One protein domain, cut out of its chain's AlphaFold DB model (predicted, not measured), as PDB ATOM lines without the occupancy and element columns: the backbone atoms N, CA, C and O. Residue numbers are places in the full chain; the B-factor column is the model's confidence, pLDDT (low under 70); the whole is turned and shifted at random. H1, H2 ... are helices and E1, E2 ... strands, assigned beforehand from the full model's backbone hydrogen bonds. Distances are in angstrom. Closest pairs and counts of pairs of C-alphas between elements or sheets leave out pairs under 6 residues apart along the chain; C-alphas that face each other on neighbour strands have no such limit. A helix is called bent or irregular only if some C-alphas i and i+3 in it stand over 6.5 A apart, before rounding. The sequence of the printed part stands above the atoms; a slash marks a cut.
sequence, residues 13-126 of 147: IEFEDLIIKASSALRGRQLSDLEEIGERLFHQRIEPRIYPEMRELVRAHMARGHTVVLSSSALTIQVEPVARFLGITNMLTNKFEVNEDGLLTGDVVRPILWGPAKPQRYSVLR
ATOM      1  N   ILE A  13      96.057 -19.811   8.515       64.31
ATOM      2  CA  ILE A  13      94.717 -20.415   8.537       64.31
ATOM      3  C   ILE A  13      93.689 -19.431   7.963       64.31
ATOM      4  O   ILE A  13      92.958 -19.778   7.047       64.31
ATOM      5  N   GLU A  14      93.740 -18.167   8.388       74.44
ATOM      6  CA  GLU A  14      92.837 -17.117   7.898       74.44
ATOM      7  C   GLU A  14      92.990 -16.849   6.392       74.44
ATOM      8  O   GLU A  14      92.004 -16.610   5.695       74.44
ATOM      9  N   PHE A  15      94.217 -16.902   5.856       74.88
ATOM     10  CA  PHE A  15      94.440 -16.747   4.417       74.88
ATOM     11  C   PHE A  15      93.951 -17.959   3.615       74.88
ATOM     12  O   PHE A  15      93.331 -17.780   2.566       74.88
ATOM     13  N   GLU A  16      94.229 -19.179   4.090       76.75
ATOM     14  CA  GLU A  16      93.729 -20.405   3.458       76.75
ATOM     15  C   GLU A  16      92.192 -20.396   3.426       76.75
ATOM     16  O   GLU A  16      91.608 -20.581   2.359       76.75
ATOM     17  N   ASP A  17      91.541 -20.054   4.540       80.81
ATOM     18  CA  ASP A  17      90.083 -19.950   4.630       80.81
ATOM     19  C   ASP A  17      89.511 -18.852   3.729       80.81
ATOM     20  O   ASP A  17      88.470 -19.049   3.099       80.81
ATOM     21  N   LEU A  18      90.182 -17.700   3.630       82.81
ATOM     22  CA  LEU A  18      89.768 -16.617   2.739       82.81
ATOM     23  C   LEU A  18      89.809 -17.059   1.277       82.81
ATOM     24  O   LEU A  18      88.843 -16.842   0.542       82.81
ATOM     25  N   ILE A  19      90.912 -17.684   0.856       81.88
ATOM     26  CA  ILE A  19      91.056 -18.168  -0.516       81.88
ATOM     27  C   ILE A  19      90.029 -19.264  -0.808       81.88
ATOM     28  O   ILE A  19      89.414 -19.230  -1.871       81.88
ATOM     29  N   ILE A  20      89.795 -20.196   0.121       84.75
ATOM     30  CA  ILE A  20      88.826 -21.285  -0.059       84.75
ATOM     31  C   ILE A  20      87.408 -20.719  -0.171       84.75
ATOM     32  O   ILE A  20      86.689 -21.047  -1.110       84.75
ATOM     33  N   LYS A  21      87.013 -19.799   0.718       85.81
ATOM     34  CA  LYS A  21      85.693 -19.145   0.654       85.81
ATOM     35  C   LYS A  21      85.506 -18.364  -0.645       85.81
ATOM     36  O   LYS A  21      84.462 -18.484  -1.285       85.81
ATOM     37  N   ALA A  22      86.515 -17.592  -1.051       84.12
ATOM     38  CA  ALA A  22      86.482 -16.853  -2.309       84.12
ATOM     39  C   ALA A  22      86.374 -17.797  -3.517       84.12
ATOM     40  O   ALA A  22      85.613 -17.521  -4.441       84.12
ATOM     41  N   SER A  23      87.082 -18.926  -3.485       87.06
ATOM     42  CA  SER A  23      87.039 -19.943  -4.540       87.06
ATOM     43  C   SER A  23      85.671 -20.610  -4.605       87.06
ATOM     44  O   SER A  23      85.088 -20.696  -5.683       87.06
ATOM     45  N   SER A  24      85.092 -20.974  -3.458       89.19
ATOM     46  CA  SER A  24      83.774 -21.610  -3.397       89.19
ATOM     47  C   SER A  24      82.675 -20.723  -3.980       89.19
ATOM     48  O   SER A  24      81.742 -21.243  -4.586       89.19
ATOM     49  N   ALA A  25      82.776 -19.400  -3.823       88.62
ATOM     50  CA  ALA A  25      81.826 -18.451  -4.405       88.62
ATOM     51  C   ALA A  25      81.901 -18.373  -5.944       88.62
ATOM     52  O   ALA A  25      80.978 -17.873  -6.586       88.62
ATOM     53  N   LEU A  26      82.993 -18.858  -6.537       88.44
ATOM     54  CA  LEU A  26      83.236 -18.867  -7.980       88.44
ATOM     55  C   LEU A  26      82.932 -20.228  -8.626       88.44
ATOM     56  O   LEU A  26      83.086 -20.362  -9.838       88.44
ATOM     57  N   ARG A  27      82.488 -21.223  -7.844       91.94
ATOM     58  CA  ARG A  27      82.140 -22.565  -8.332       91.94
ATOM     59  C   ARG A  27      81.199 -22.496  -9.538       91.94
ATOM     60  O   ARG A  27      80.208 -21.769  -9.523       91.94
ATOM     61  N   GLY A  28      81.503 -23.294 -10.559       91.94
ATOM     62  CA  GLY A  28      80.702 -23.409 -11.779       91.94
ATOM     63  C   GLY A  28      80.910 -22.284 -12.795       91.94
ATOM     64  O   GLY A  28      80.252 -22.297 -13.830       91.94
ATOM     65  N   ARG A  29      81.807 -21.321 -12.541       92.19
ATOM     66  CA  ARG A  29      82.237 -20.357 -13.567       92.19
ATOM     67  C   ARG A  29      83.346 -20.939 -14.432       92.19
ATOM     68  O   ARG A  29      84.121 -21.771 -13.959       92.19
ATOM     69  N   GLN A  30      83.455 -20.457 -15.665       93.94
ATOM     70  CA  GLN A  30      84.546 -20.819 -16.560       93.94
ATOM     71  C   GLN A  30      85.847 -20.149 -16.097       93.94
ATOM     72  O   GLN A  30      85.853 -18.970 -15.732       93.94
ATOM     73  N   LEU A  31      86.964 -20.884 -16.111       92.75
ATOM     74  CA  LEU A  31      88.269 -20.303 -15.779       92.75
ATOM     75  C   LEU A  31      88.643 -19.159 -16.740       92.75
ATOM     76  O   LEU A  31      89.154 -18.135 -16.286       92.75
ATOM     77  N   SER A  32      88.318 -19.297 -18.028       93.19
ATOM     78  CA  SER A  32      88.602 -18.294 -19.064       93.19
ATOM     79  C   SER A  32      87.978 -16.931 -18.768       93.19
ATOM     80  O   SER A  32      88.590 -15.902 -19.042       93.19
ATOM     81  N   ASP A  33      86.797 -16.901 -18.145       93.06
ATOM     82  CA  ASP A  33      86.141 -15.644 -17.767       93.06
ATOM     83  C   ASP A  33      86.979 -14.888 -16.730       93.06
ATOM     84  O   ASP A  33      87.103 -13.661 -16.762       93.06
ATOM     85  N   LEU A  34      87.580 -15.623 -15.788       91.88
ATOM     86  CA  LEU A  34      88.460 -15.037 -14.784       91.88
ATOM     87  C   LEU A  34      89.812 -14.624 -15.367       91.88
ATOM     88  O   LEU A  34      90.374 -13.624 -14.919       91.88
ATOM     89  N   GLU A  35      90.325 -15.366 -16.346       92.69
ATOM     90  CA  GLU A  35      91.537 -15.002 -17.087       92.69
ATOM     91  C   GLU A  35      91.337 -13.694 -17.859       92.69
ATOM     92  O   GLU A  35      92.174 -12.798 -17.759       92.69
ATOM     93  N   GLU A  36      90.192 -13.516 -18.524       94.50
ATOM     94  CA  GLU A  36      89.859 -12.270 -19.225       94.50
ATOM     95  C   GLU A  36      89.760 -11.079 -18.255       94.50
ATOM     96  O   GLU A  36      90.281  -9.988 -18.512       94.50
ATOM     97  N   ILE A  37      89.128 -11.287 -17.094       92.88
ATOM     98  CA  ILE A  37      89.083 -10.278 -16.027       92.88
ATOM     99  C   ILE A  37      90.502  -9.945 -15.544       92.88
ATOM    100  O   ILE A  37      90.814  -8.768 -15.341       92.88
ATOM    101  N   GLY A  38      91.348 -10.961 -15.362       91.81
ATOM    102  CA  GLY A  38      92.751 -10.816 -14.980       91.81
ATOM    103  C   GLY A  38      93.537  -9.968 -15.977       91.81
ATOM    104  O   GLY A  38      94.191  -9.003 -15.573       91.81
ATOM    105  N   GLU A  39      93.392 -10.251 -17.272       94.38
ATOM    106  CA  GLU A  39      94.047  -9.513 -18.357       94.38
ATOM    107  C   GLU A  39      93.618  -8.048 -18.387       94.38
ATOM    108  O   GLU A  39      94.435  -7.122 -18.438       94.38
ATOM    109  N   ARG A  40      92.310  -7.810 -18.277       94.19
ATOM    110  CA  ARG A  40      91.765  -6.455 -18.260       94.19
ATOM    111  C   ARG A  40      92.280  -5.661 -17.061       94.19
ATOM    112  O   ARG A  40      92.661  -4.499 -17.209       94.19
ATOM    113  N   LEU A  41      92.306  -6.270 -15.874       92.62
ATOM    114  CA  LEU A  41      92.848  -5.633 -14.671       92.62
ATOM    115  C   LEU A  41      94.347  -5.363 -14.795       92.62
ATOM    116  O   LEU A  41      94.811  -4.316 -14.328       92.62
ATOM    117  N   PHE A  42      95.088  -6.264 -15.438       93.81
ATOM    118  CA  PHE A  42      96.505  -6.080 -15.704       93.81
ATOM    119  C   PHE A  42      96.754  -4.795 -16.499       93.81
ATOM    120  O   PHE A  42      97.402  -3.890 -15.972       93.81
ATOM    121  N   HIS A  43      96.160  -4.649 -17.685       94.31
ATOM    122  CA  HIS A  43      96.362  -3.461 -18.523       94.31
ATOM    123  C   HIS A  43      95.864  -2.172 -17.860       94.31
ATOM    124  O   HIS A  43      96.518  -1.132 -17.901       94.31
ATOM    125  N   GLN A  44      94.704  -2.222 -17.200       93.69
ATOM    126  CA  GLN A  44      94.088  -1.019 -16.633       93.69
ATOM    127  C   GLN A  44      94.771  -0.525 -15.355       93.69
ATOM    128  O   GLN A  44      94.686   0.661 -15.024       93.69
ATOM    129  N   ARG A  45      95.369  -1.428 -14.566       92.31
ATOM    130  CA  ARG A  45      95.826  -1.109 -13.205       92.31
ATOM    131  C   ARG A  45      97.257  -1.535 -12.922       92.31
ATOM    132  O   ARG A  45      97.926  -0.825 -12.175       92.31
ATOM    133  N   ILE A  46      97.728  -2.657 -13.447       91.75
ATOM    134  CA  ILE A  46      99.032  -3.207 -13.058       91.75
ATOM    135  C   ILE A  46     100.132  -2.714 -13.991       91.75
ATOM    136  O   ILE A  46     101.121  -2.185 -13.496       91.75
ATOM    137  N   GLU A  47      99.944  -2.813 -15.305       92.38
ATOM    138  CA  GLU A  47     100.944  -2.434 -16.310       92.38
ATOM    139  C   GLU A  47     101.515  -1.018 -16.096       92.38
ATOM    140  O   GLU A  47     102.737  -0.897 -16.017       92.38
ATOM    141  N   PRO A  48     100.709   0.038 -15.838       92.62
ATOM    142  CA  PRO A  48     101.246   1.387 -15.619       92.62
ATOM    143  C   PRO A  48     102.071   1.543 -14.333       92.62
ATOM    144  O   PRO A  48     102.696   2.578 -14.118       92.62
ATOM    145  N   ARG A  49     102.020   0.555 -13.432       91.38
ATOM    146  CA  ARG A  49     102.768   0.532 -12.165       91.38
ATOM    147  C   ARG A  49     104.053  -0.289 -12.264       91.38
ATOM    148  O   ARG A  49     104.814  -0.322 -11.298       91.38
ATOM    149  N   ILE A  50     104.295  -0.967 -13.385       90.81
ATOM    150  CA  ILE A  50     105.515  -1.742 -13.598       90.81
ATOM    151  C   ILE A  50     106.631  -0.781 -14.013       90.81
ATOM    152  O   ILE A  50     106.558  -0.146 -15.061       90.81
ATOM    153  N   TYR A  51     107.676  -0.691 -13.188       92.50
ATOM    154  CA  TYR A  51     108.900   0.040 -13.515       92.50
ATOM    155  C   TYR A  51     109.499  -0.459 -14.844       92.50
ATOM    156  O   TYR A  51     109.726  -1.670 -14.973       92.50
ATOM    157  N   PRO A  52     109.780   0.431 -15.815       86.31
ATOM    158  CA  PRO A  52     110.326   0.050 -17.120       86.31
ATOM    159  C   PRO A  52     111.601  -0.805 -17.034       86.31
ATOM    160  O   PRO A  52     111.777  -1.757 -17.800       86.31
ATOM    161  N   GLU A  53     112.452  -0.527 -16.047       93.31
ATOM    162  CA  GLU A  53     113.746  -1.176 -15.825       93.31
ATOM    163  C   GLU A  53     113.605  -2.642 -15.384       93.31
ATOM    164  O   GLU A  53     114.526  -3.443 -15.567       93.31
ATOM    165  N   MET A  54     112.447  -3.050 -14.845       92.56
ATOM    166  CA  MET A  54     112.246  -4.434 -14.394       92.56
ATOM    167  C   MET A  54     112.432  -5.440 -15.527       92.56
ATOM    168  O   MET A  54     113.008  -6.510 -15.318       92.56
ATOM    169  N   ARG A  55     111.994  -5.101 -16.743       89.19
ATOM    170  CA  ARG A  55     112.131  -6.005 -17.890       89.19
ATOM    171  C   ARG A  55     113.597  -6.179 -18.292       89.19
ATOM    172  O   ARG A  55     114.002  -7.271 -18.681       89.19
ATOM    173  N   GLU A  56     114.400  -5.126 -18.180       92.25
ATOM    174  CA  GLU A  56     115.840  -5.184 -18.444       92.25
ATOM    175  C   GLU A  56     116.564  -6.054 -17.424       92.25
ATOM    176  O   GLU A  56     117.344  -6.926 -17.812       92.25
ATOM    177  N   LEU A  57     116.244  -5.892 -16.139       93.94
ATOM    178  CA  LEU A  57     116.817  -6.698 -15.061       93.94
ATOM    179  C   LEU A  57     116.496  -8.188 -15.227       93.94
ATOM    180  O   LEU A  57     117.393  -9.030 -15.140       93.94
ATOM    181  N   VAL A  58     115.235  -8.520 -15.519       93.62
ATOM    182  CA  VAL A  58     114.808  -9.907 -15.760       93.62
ATOM    183  C   VAL A  58     115.560 -10.508 -16.946       93.62
ATOM    184  O   VAL A  58     116.147 -11.587 -16.818       93.62
ATOM    185  N   ARG A  59     115.617  -9.794 -18.078       91.94
ATOM    186  CA  ARG A  59     116.359 -10.251 -19.261       91.94
ATOM    187  C   ARG A  59     117.845 -10.433 -18.976       91.94
ATOM    188  O   ARG A  59     118.425 -11.413 -19.429       91.94
ATOM    189  N   ALA A  60     118.460  -9.534 -18.208       94.50
ATOM    190  CA  ALA A  60     119.869  -9.641 -17.846       94.50
ATOM    191  C   ALA A  60     120.153 -10.906 -17.022       94.50
ATOM    192  O   ALA A  60     121.161 -11.571 -17.248       94.50
ATOM    193  N   HIS A  61     119.260 -11.275 -16.101       95.06
ATOM    194  CA  HIS A  61     119.374 -12.534 -15.365       95.06
ATOM    195  C   HIS A  61     119.214 -13.757 -16.272       95.06
ATOM    196  O   HIS A  61     120.025 -14.680 -16.191       95.06
ATOM    197  N   MET A  62     118.226 -13.748 -17.170       92.12
ATOM    198  CA  MET A  62     118.025 -14.838 -18.132       92.12
ATOM    199  C   MET A  62     119.225 -15.006 -19.072       92.12
ATOM    200  O   MET A  62     119.680 -16.125 -19.288       92.12
ATOM    201  N   ALA A  63     119.801 -13.906 -19.566       93.50
ATOM    202  CA  ALA A  63     120.981 -13.922 -20.432       93.50
ATOM    203  C   ALA A  63     122.237 -14.476 -19.735       93.50
ATOM    204  O   ALA A  63     123.108 -15.040 -20.390       93.50
ATOM    205  N   ARG A  64     122.322 -14.363 -18.403       94.94
ATOM    206  CA  ARG A  64     123.385 -14.977 -17.584       94.94
ATOM    207  C   ARG A  64     123.135 -16.462 -17.283       94.94
ATOM    208  O   ARG A  64     123.897 -17.061 -16.534       94.94
ATOM    209  N   GLY A  65     122.060 -17.049 -17.815       92.69
ATOM    210  CA  GLY A  65     121.672 -18.436 -17.554       92.69
ATOM    211  C   GLY A  65     121.003 -18.655 -16.193       92.69
ATOM    212  O   GLY A  65     120.891 -19.794 -15.744       92.69
ATOM    213  N   HIS A  66     120.561 -17.594 -15.506       93.00
ATOM    214  CA  HIS A  66     119.855 -17.751 -14.235       93.00
ATOM    215  C   HIS A  66     118.417 -18.224 -14.468       93.00
ATOM    216  O   HIS A  66     117.719 -17.748 -15.364       93.00
ATOM    217  N   THR A  67     117.931 -19.100 -13.587       90.94
ATOM    218  CA  THR A  67     116.504 -19.434 -13.529       90.94
ATOM    219  C   THR A  67     115.756 -18.316 -12.808       90.94
ATOM    220  O   THR A  67     115.908 -18.135 -11.601       90.94
ATOM    221  N   VAL A  68     114.947 -17.560 -13.548       92.31
ATOM    222  CA  VAL A  68     114.084 -16.511 -12.989       92.31
ATOM    223  C   VAL A  68     112.696 -17.087 -12.727       92.31
ATOM    224  O   VAL A  68     112.147 -17.784 -13.581       92.31
ATOM    225  N   VAL A  69     112.141 -16.795 -11.547       91.50
ATOM    226  CA  VAL A  69     110.843 -17.304 -11.084       91.50
ATOM    227  C   VAL A  69     110.021 -16.166 -10.492       91.50
ATOM    228  O   VAL A  69     110.473 -15.502  -9.559       91.50
ATOM    229  N   LEU A  70     108.794 -15.977 -10.979       90.44
ATOM    230  CA  LEU A  70     107.833 -15.068 -10.362       90.44
ATOM    231  C   LEU A  70     107.054 -15.820  -9.278       90.44
ATOM    232  O   LEU A  70     106.236 -16.689  -9.567       90.44
ATOM    233  N   SER A  71     107.328 -15.503  -8.014       89.12
ATOM    234  CA  SER A  71     106.708 -16.167  -6.864       89.12
ATOM    235  C   SER A  71     105.745 -15.230  -6.143       89.12
ATOM    236  O   SER A  71     106.176 -14.255  -5.526       89.12
ATOM    237  N   SER A  72     104.456 -15.569  -6.131       85.81
ATOM    238  CA  SER A  72     103.407 -14.781  -5.482       85.81
ATOM    239  C   SER A  72     102.369 -15.676  -4.801       85.81
ATOM    240  O   SER A  72     102.071 -16.767  -5.270       85.81
ATOM    241  N   SER A  73     101.788 -15.211  -3.694       84.75
ATOM    242  CA  SER A  73     100.622 -15.855  -3.066       84.75
ATOM    243  C   SER A  73      99.305 -15.522  -3.780       84.75
ATOM    244  O   SER A  73      98.247 -16.009  -3.390       84.75
ATOM    245  N   ALA A  74      99.350 -14.681  -4.811       85.81
ATOM    246  CA  ALA A  74      98.210 -14.395  -5.668       85.81
ATOM    247  C   ALA A  74      97.827 -15.602  -6.546       85.81
ATOM    248  O   ALA A  74      98.588 -16.566  -6.704       85.81
ATOM    249  N   LEU A  75      96.625 -15.534  -7.115       87.12
ATOM    250  CA  LEU A  75      96.130 -16.526  -8.065       87.12
ATOM    251  C   LEU A  75      96.817 -16.362  -9.423       87.12
ATOM    252  O   LEU A  75      97.177 -15.258  -9.823       87.12
ATOM    253  N   THR A  76      96.957 -17.465 -10.156       89.31
ATOM    254  CA  THR A  76      97.649 -17.497 -11.456       89.31
ATOM    255  C   THR A  76      97.043 -16.507 -12.448       89.31
ATOM    256  O   THR A  76      97.793 -15.743 -13.040       89.31
ATOM    257  N   ILE A  77      95.714 -16.390 -12.494       90.06
ATOM    258  CA  ILE A  77      94.993 -15.412 -13.329       90.06
ATOM    259  C   ILE A  77      95.426 -13.946 -13.108       90.06
ATOM    260  O   ILE A  77      95.264 -13.113 -13.988       90.06
ATOM    261  N   GLN A  78      95.973 -13.607 -11.933       87.94
ATOM    262  CA  GLN A  78      96.454 -12.256 -11.611       87.94
ATOM    263  C   GLN A  78      97.935 -12.071 -11.953       87.94
ATOM    264  O   GLN A  78      98.389 -10.961 -12.215       87.94
ATOM    265  N   VAL A  79      98.705 -13.153 -11.879       92.19
ATOM    266  CA  VAL A  79     100.169 -13.122 -11.940       92.19
ATOM    267  C   VAL A  79     100.671 -13.417 -13.343       92.19
ATOM    268  O   VAL A  79     101.681 -12.859 -13.759       92.19
ATOM    269  N   GLU A  80      99.965 -14.265 -14.081       93.50
ATOM    270  CA  GLU A  80     100.350 -14.676 -15.422       93.50
ATOM    271  C   GLU A  80     100.474 -13.504 -16.407       93.50
ATOM    272  O   GLU A  80     101.505 -13.442 -17.081       93.50
ATOM    273  N   PRO A  81      99.553 -12.518 -16.453       94.38
ATOM    274  CA  PRO A  81      99.721 -11.364 -17.339       94.38
ATOM    275  C   PRO A  81     101.016 -10.587 -17.046       94.38
ATOM    276  O   PRO A  81     101.756 -10.211 -17.955       94.38
ATOM    277  N   VAL A  82     101.361 -10.443 -15.760       93.50
ATOM    278  CA  VAL A  82     102.610  -9.805 -15.313       93.50
ATOM    279  C   VAL A  82     103.828 -10.636 -15.712       93.50
ATOM    280  O   VAL A  82     104.823 -10.091 -16.191       93.50
ATOM    281  N   ALA A  83     103.763 -11.957 -15.533       93.62
ATOM    282  CA  ALA A  83     104.836 -12.867 -15.914       93.62
ATOM    283  C   ALA A  83     105.110 -12.793 -17.420       93.62
ATOM    284  O   ALA A  83     106.262 -12.613 -17.819       93.62
ATOM    285  N   ARG A  84     104.054 -12.837 -18.247       93.62
ATOM    286  CA  ARG A  84     104.153 -12.698 -19.706       93.62
ATOM    287  C   ARG A  84     104.740 -11.347 -20.100       93.62
ATOM    288  O   ARG A  84     105.656 -11.310 -20.917       93.62
ATOM    289  N   PHE A  85     104.293 -10.260 -19.471       93.12
ATOM    290  CA  PHE A  85     104.835  -8.920 -19.717       93.12
ATOM    291  C   PHE A  85     106.343  -8.826 -19.423       93.12
ATOM    292  O   PHE A  85     107.109  -8.250 -20.202       93.12
ATOM    293  N   LEU A  86     106.793  -9.433 -18.322       92.12
ATOM    294  CA  LEU A  86     108.206  -9.465 -17.933       92.12
ATOM    295  C   LEU A  86     109.028 -10.525 -18.689       92.12
ATOM    296  O   LEU A  86     110.256 -10.498 -18.620       92.12
ATOM    297  N   GLY A  87     108.380 -11.433 -19.425       91.38
ATOM    298  CA  GLY A  87     109.017 -12.557 -20.117       91.38
ATOM    299  C   GLY A  87     109.418 -13.716 -19.197       91.38
ATOM    300  O   GLY A  87     110.281 -14.512 -19.557       91.38
ATOM    301  N   ILE A  88     108.833 -13.811 -18.000       93.50
ATOM    302  CA  ILE A  88     109.122 -14.861 -17.018       93.50
ATOM    303  C   ILE A  88     108.226 -16.070 -17.290       93.50
ATOM    304  O   ILE A  88     107.006 -15.976 -17.216       93.50
ATOM    305  N   THR A  89     108.835 -17.225 -17.548       87.88
ATOM    306  CA  THR A  89     108.117 -18.483 -17.811       87.88
ATOM    307  C   THR A  89     107.812 -19.278 -16.545       87.88
ATOM    308  O   THR A  89     106.794 -19.961 -16.466       87.88
ATOM    309  N   ASN A  90     108.673 -19.191 -15.528       89.50
ATOM    310  CA  ASN A  90     108.500 -19.944 -14.291       89.50
ATOM    311  C   ASN A  90     107.682 -19.135 -13.283       89.50
ATOM    312  O   ASN A  90     108.098 -18.055 -12.857       89.50
ATOM    313  N   MET A  91     106.550 -19.680 -12.842       90.50
ATOM    314  CA  MET A  91     105.684 -19.050 -11.847       90.50
ATOM    315  C   MET A  91     105.393 -19.993 -10.685       90.50
ATOM    316  O   MET A  91     105.110 -21.175 -10.882       90.50
ATOM    317  N   LEU A  92     105.410 -19.446  -9.472       88.94
ATOM    318  CA  LEU A  92     104.925 -20.109  -8.265       88.94
ATOM    319  C   LEU A  92     103.757 -19.301  -7.708       88.94
ATOM    320  O   LEU A  92     103.959 -18.277  -7.054       88.94
ATOM    321  N   THR A  93     102.545 -19.761  -8.004       89.94
ATOM    322  CA  THR A  93     101.276 -19.071  -7.732       89.94
ATOM    323  C   THR A  93     100.191 -20.041  -7.278       89.94
ATOM    324  O   THR A  93     100.284 -21.252  -7.507       89.94
ATOM    325  N   ASN A  94      99.153 -19.515  -6.628       89.19
ATOM    326  CA  ASN A  94      97.963 -20.302  -6.318       89.19
ATOM    327  C   ASN A  94      97.161 -20.569  -7.599       89.19
ATOM    328  O   ASN A  94      97.111 -19.735  -8.509       89.19
ATOM    329  N   LYS A  95      96.545 -21.745  -7.693       89.88
ATOM    330  CA  LYS A  95      95.777 -22.180  -8.868       89.88
ATOM    331  C   LYS A  95      94.409 -22.645  -8.420       89.88
ATOM    332  O   LYS A  95      94.337 -23.450  -7.497       89.88
ATOM    333  N   PHE A  96      93.357 -22.162  -9.070       91.44
ATOM    334  CA  PHE A  96      92.048 -22.775  -8.904       91.44
ATOM    335  C   PHE A  96      92.090 -24.221  -9.382       91.44
ATOM    336  O   PHE A  96      92.825 -24.555 -10.314       91.44
ATOM    337  N   GLU A  97      91.316 -25.067  -8.723       92.69
ATOM    338  CA  GLU A  97      91.005 -26.386  -9.240       92.69
ATOM    339  C   GLU A  97      89.867 -26.268 -10.266       92.69
ATOM    340  O   GLU A  97      88.893 -25.531 -10.072       92.69
ATOM    341  N   VAL A  98      90.030 -26.967 -11.389       93.38
ATOM    342  CA  VAL A  98      89.084 -26.984 -12.507       93.38
ATOM    343  C   VAL A  98      88.703 -28.418 -12.842       93.38
ATOM    344  O   VAL A  98      89.521 -29.326 -12.688       93.38
ATOM    345  N   ASN A  99      87.467 -28.616 -13.290       92.56
ATOM    346  CA  ASN A  99      87.023 -29.892 -13.840       92.56
ATOM    347  C   ASN A  99      87.472 -30.055 -15.308       92.56
ATOM    348  O   ASN A  99      88.118 -29.175 -15.880       92.56
ATOM    349  N   GLU A 100      87.113 -31.184 -15.923       92.81
ATOM    350  CA  GLU A 100      87.449 -31.502 -17.320       92.81
ATOM    351  C   GLU A 100      86.853 -30.503 -18.326       92.81
ATOM    352  O   GLU A 100      87.458 -30.241 -19.363       92.81
ATOM    353  N   ASP A 101      85.728 -29.872 -17.980       90.94
ATOM    354  CA  ASP A 101      85.064 -28.845 -18.792       90.94
ATOM    355  C   ASP A 101      85.660 -27.436 -18.595       90.94
ATOM    356  O   ASP A 101      85.150 -26.453 -19.134       90.94
ATOM    357  N   GLY A 102      86.715 -27.298 -17.781       90.88
ATOM    358  CA  GLY A 102      87.355 -26.016 -17.469       90.88
ATOM    359  C   GLY A 102      86.547 -25.109 -16.529       90.88
ATOM    360  O   GLY A 102      86.789 -23.897 -16.480       90.88
ATOM    361  N   LEU A 103      85.569 -25.664 -15.812       93.31
ATOM    362  CA  LEU A 103      84.773 -24.983 -14.795       93.31
ATOM    363  C   LEU A 103      85.450 -25.084 -13.430       93.31
ATOM    364  O   LEU A 103      85.993 -26.122 -13.052       93.31
ATOM    365  N   LEU A 104      85.374 -24.007 -12.655       93.00
ATOM    366  CA  LEU A 104      85.927 -23.950 -11.307       93.00
ATOM    367  C   LEU A 104      85.168 -24.903 -10.378       93.00
ATOM    368  O   LEU A 104      83.950 -24.785 -10.213       93.00
ATOM    369  N   THR A 105      85.892 -25.794  -9.700       91.38
ATOM    370  CA  THR A 105      85.306 -26.713  -8.701       91.38
ATOM    371  C   THR A 105      84.916 -25.986  -7.415       91.38
ATOM    372  O   THR A 105      84.127 -26.486  -6.611       91.38
ATOM    373  N   GLY A 106      85.427 -24.768  -7.232       88.94
ATOM    374  CA  GLY A 106      85.293 -23.985  -6.011       88.94
ATOM    375  C   GLY A 106      86.444 -24.184  -5.026       88.94
ATOM    376  O   GLY A 106      86.424 -23.577  -3.960       88.94
ATOM    377  N   ASP A 107      87.448 -24.981  -5.387       88.81
ATOM    378  CA  ASP A 107      88.631 -25.247  -4.574       88.81
ATOM    379  C   ASP A 107      89.920 -24.705  -5.222       88.81
ATOM    380  O   ASP A 107      89.934 -24.180  -6.340       88.81
ATOM    381  N   VAL A 108      91.028 -24.788  -4.480       87.75
ATOM    382  CA  VAL A 108      92.372 -24.369  -4.910       87.75
ATOM    383  C   VAL A 108      93.334 -25.539  -4.792       87.75
ATOM    384  O   VAL A 108      93.353 -26.253  -3.788       87.75
ATOM    385  N   VAL A 109      94.189 -25.696  -5.801       87.31
ATOM    386  CA  VAL A 109      95.199 -26.754  -5.864       87.31
ATOM    387  C   VAL A 109      96.160 -26.639  -4.682       87.31
ATOM    388  O   VAL A 109      96.899 -25.659  -4.535       87.31
ATOM    389  N   ARG A 110      96.202 -27.685  -3.854       81.56
ATOM    390  CA  ARG A 110      97.107 -27.775  -2.703       81.56
ATOM    391  C   ARG A 110      98.532 -28.173  -3.137       81.56
ATOM    392  O   ARG A 110      98.699 -28.861  -4.140       81.56
ATOM    393  N   PRO A 111      99.580 -27.765  -2.394       80.25
ATOM    394  CA  PRO A 111      99.544 -26.860  -1.242       80.25
ATOM    395  C   PRO A 111      99.333 -25.394  -1.654       80.25
ATOM    396  O   PRO A 111      99.935 -24.933  -2.626       80.25
ATOM    397  N   ILE A 112      98.527 -24.659  -0.877       78.00
ATOM    398  CA  ILE A 112      98.339 -23.211  -1.043       78.00
ATOM    399  C   ILE A 112      99.664 -22.505  -0.721       78.00
ATOM    400  O   ILE A 112     100.277 -22.717   0.327       78.00
ATOM    401  N   LEU A 113     100.127 -21.667  -1.645       74.19
ATOM    402  CA  LEU A 113     101.352 -20.890  -1.527       74.19
ATOM    403  C   LEU A 113     101.141 -19.690  -0.604       74.19
ATOM    404  O   LEU A 113     100.767 -18.600  -1.038       74.19
ATOM    405  N   TRP A 114     101.430 -19.900   0.680       67.56
ATOM    406  CA  TRP A 114     101.434 -18.861   1.706       67.56
ATOM    407  C   TRP A 114     102.624 -19.009   2.663       67.56
ATOM    408  O   TRP A 114     102.974 -20.113   3.083       67.56
ATOM    409  N   GLY A 115     103.250 -17.883   3.020       65.31
ATOM    410  CA  GLY A 115     104.332 -17.829   4.011       65.31
ATOM    411  C   GLY A 115     105.449 -18.876   3.789       65.31
ATOM    412  O   GLY A 115     105.998 -18.945   2.684       65.31
ATOM    413  N   PRO A 116     105.803 -19.697   4.801       59.19
ATOM    414  CA  PRO A 116     106.907 -20.665   4.744       59.19
ATOM    415  C   PRO A 116     106.683 -21.845   3.779       59.19
ATOM    416  O   PRO A 116     107.579 -22.669   3.623       59.19
ATOM    417  N   ALA A 117     105.537 -21.930   3.090       55.94
ATOM    418  CA  ALA A 117     105.308 -22.921   2.034       55.94
ATOM    419  C   ALA A 117     106.007 -22.566   0.704       55.94
ATOM    420  O   ALA A 117     106.150 -23.430  -0.163       55.94
ATOM    421  N   LYS A 118     106.476 -21.315   0.536       55.12
ATOM    422  CA  LYS A 118     107.221 -20.884  -0.661       55.12
ATOM    423  C   LYS A 118     108.475 -21.752  -0.904       55.12
ATOM    424  O   LYS A 118     108.542 -22.339  -1.981       55.12
ATOM    425  N   PRO A 119     109.402 -21.940   0.071       52.22
ATOM    426  CA  PRO A 119     110.564 -22.837  -0.035       52.22
ATOM    427  C   PRO A 119     110.256 -24.231  -0.597       52.22
ATOM    428  O   PRO A 119     110.987 -24.743  -1.441       52.22
ATOM    429  N   GLN A 120     109.150 -24.839  -0.162       52.62
ATOM    430  CA  GLN A 120     108.822 -26.230  -0.473       52.62
ATOM    431  C   GLN A 120     108.449 -26.434  -1.947       52.62
ATOM    432  O   GLN A 120     108.768 -27.469  -2.532       52.62
ATOM    433  N   ARG A 121     107.850 -25.417  -2.580       56.66
ATOM    434  CA  ARG A 121     107.452 -25.452  -3.995       56.66
ATOM    435  C   ARG A 121     108.632 -25.232  -4.954       56.66
ATOM    436  O   ARG A 121     108.563 -25.692  -6.089       56.66
ATOM    437  N   TYR A 122     109.738 -24.621  -4.507       55.94
ATOM    438  CA  TYR A 122     110.953 -24.482  -5.332       55.94
ATOM    439  C   TYR A 122     111.648 -25.820  -5.612       55.94
ATOM    440  O   TYR A 122     112.382 -25.919  -6.591       55.94
ATOM    441  N   SER A 123     111.399 -26.863  -4.808       57.59
ATOM    442  CA  SER A 123     111.926 -28.212  -5.075       57.59
ATOM    443  C   SER A 123     111.483 -28.760  -6.439       57.59
ATOM    444  O   SER A 123     112.252 -29.463  -7.087       57.59
ATOM    445  N   VAL A 124     110.294 -28.360  -6.910       58.44
ATOM    446  CA  VAL A 124     109.721 -28.740  -8.213       58.44
ATOM    447  C   VAL A 124     110.432 -28.040  -9.379       58.44
ATOM    448  O   VAL A 124     110.402 -28.529 -10.501       58.44
ATOM    449  N   LEU A 125     111.106 -26.916  -9.121       56.03
ATOM    450  CA  LEU A 125     111.870 -26.166 -10.122       56.03
ATOM    451  C   LEU A 125     113.341 -26.596 -10.196       56.03
ATOM    452  O   LEU A 125     114.107 -26.002 -10.955       56.03
ATOM    453  N   ARG A 126     113.766 -27.615  -9.431       48.50
ATOM    454  CA  ARG A 126     115.105 -28.184  -9.615       48.50
ATOM    455  C   ARG A 126     115.165 -28.852 -10.991       48.50
ATOM    456  O   ARG A 126     114.390 -29.779 -11.227       48.50
TER     457      ARG A 126
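AT A GLANCE: This is residues 13 to 126 of the 147 residues of a protein of Mycobacterium kansasii (UniProt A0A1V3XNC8). A small pair of parallel strands, E1 and E2, lies in the middle, with H4 packed over one side and H5 loosely over the other, and the long, kinked H2 packs on H4 beyond it. At one end of the longest axis H1 packs on the strand hairpin of E3 and E4; at the other end stands H3. The printed part has 114 residues with five named helices and four named strands, in the order H1, H2, H3, E1, H4, E2, E3, E4, H5. The class is mixed, helices and strands, with two sheets of two strands, E1 and E2 parallel, E3 and E4 antiparallel. The whole is compact, with a radius of gyration of the C-alphas of 15.3 A and spans of 42 by 33 by 28 A.

HOW THE PARTS SIT: H1, residues 13 to 24, has 11 pairs of C-alphas within 8 A of E4, residues 104 to 108, the closest those of Ser 24 and Gly 106 at 3.8 A. H2, residues 31 to 49, has a kink of 45 degrees near residue 43. It touches H4, residues 76 to 86, at a steep tilt of 46 degrees, the same way, with the C-alphas of Glu 35 and Ile 77 closest at 5.1 A. H3, residues 53 to 63, only just touches H4, with 3 pairs of C-alphas within 8 A, the closest those of Arg 55 and Leu 86 at 5.2 A; their lines are about perpendicular at 80 degrees. E1, residues 69 to 75, and E2, residues 90 to 94, are parallel neighbours at 18 degrees, with N 70 and O 90 within hydrogen-bond range at 2.9 A. E1, H4 and E2 form a strand-helix-strand unit, two parallel neighbour strands with a helix between them, and its crossover is right-handed. E2 runs on into E3, residues 96 to 98, at 88 degrees; E3 and E4 form an antiparallel hairpin, with N 97 and O 107 at 2.9 A. The closest C-alphas of E2 and H5, residues 115 to 125, are those of Leu 92 and Arg 121, 7.3 A apart. Each O i to N i+4 pair is within hydrogen-bond range in H1 and H3, against 12 of 15 in H2, 5 of 7 in H4 and 0 of 7 in H5, where 6 of 8 O i to N i+3 pairs are.

IN THESE COORDINATES: H1 begins at C-alpha 13 (94.717, -20.415, 8.537) and is 16.2 A long. H2 measures 25.6 A and is irregular, with C-alphas 44 and 47 7.0 A apart; H4 is only just irregular, with C-alphas 78 and 81 6.7 A apart. E1 is 15.0 A long from C-alpha 69 (110.843, -17.304, -11.084). H5 is 18.1 A long and ends at C-alpha 125 (111.870, -26.166, -10.122).

THE WHOLE: The two C-alphas farthest apart are those of Gly 28 and Arg 64, 43.9 A. The printed part has no cut, and no link is long. Residue 13 and residues 114 to 126 have pLDDT under 70.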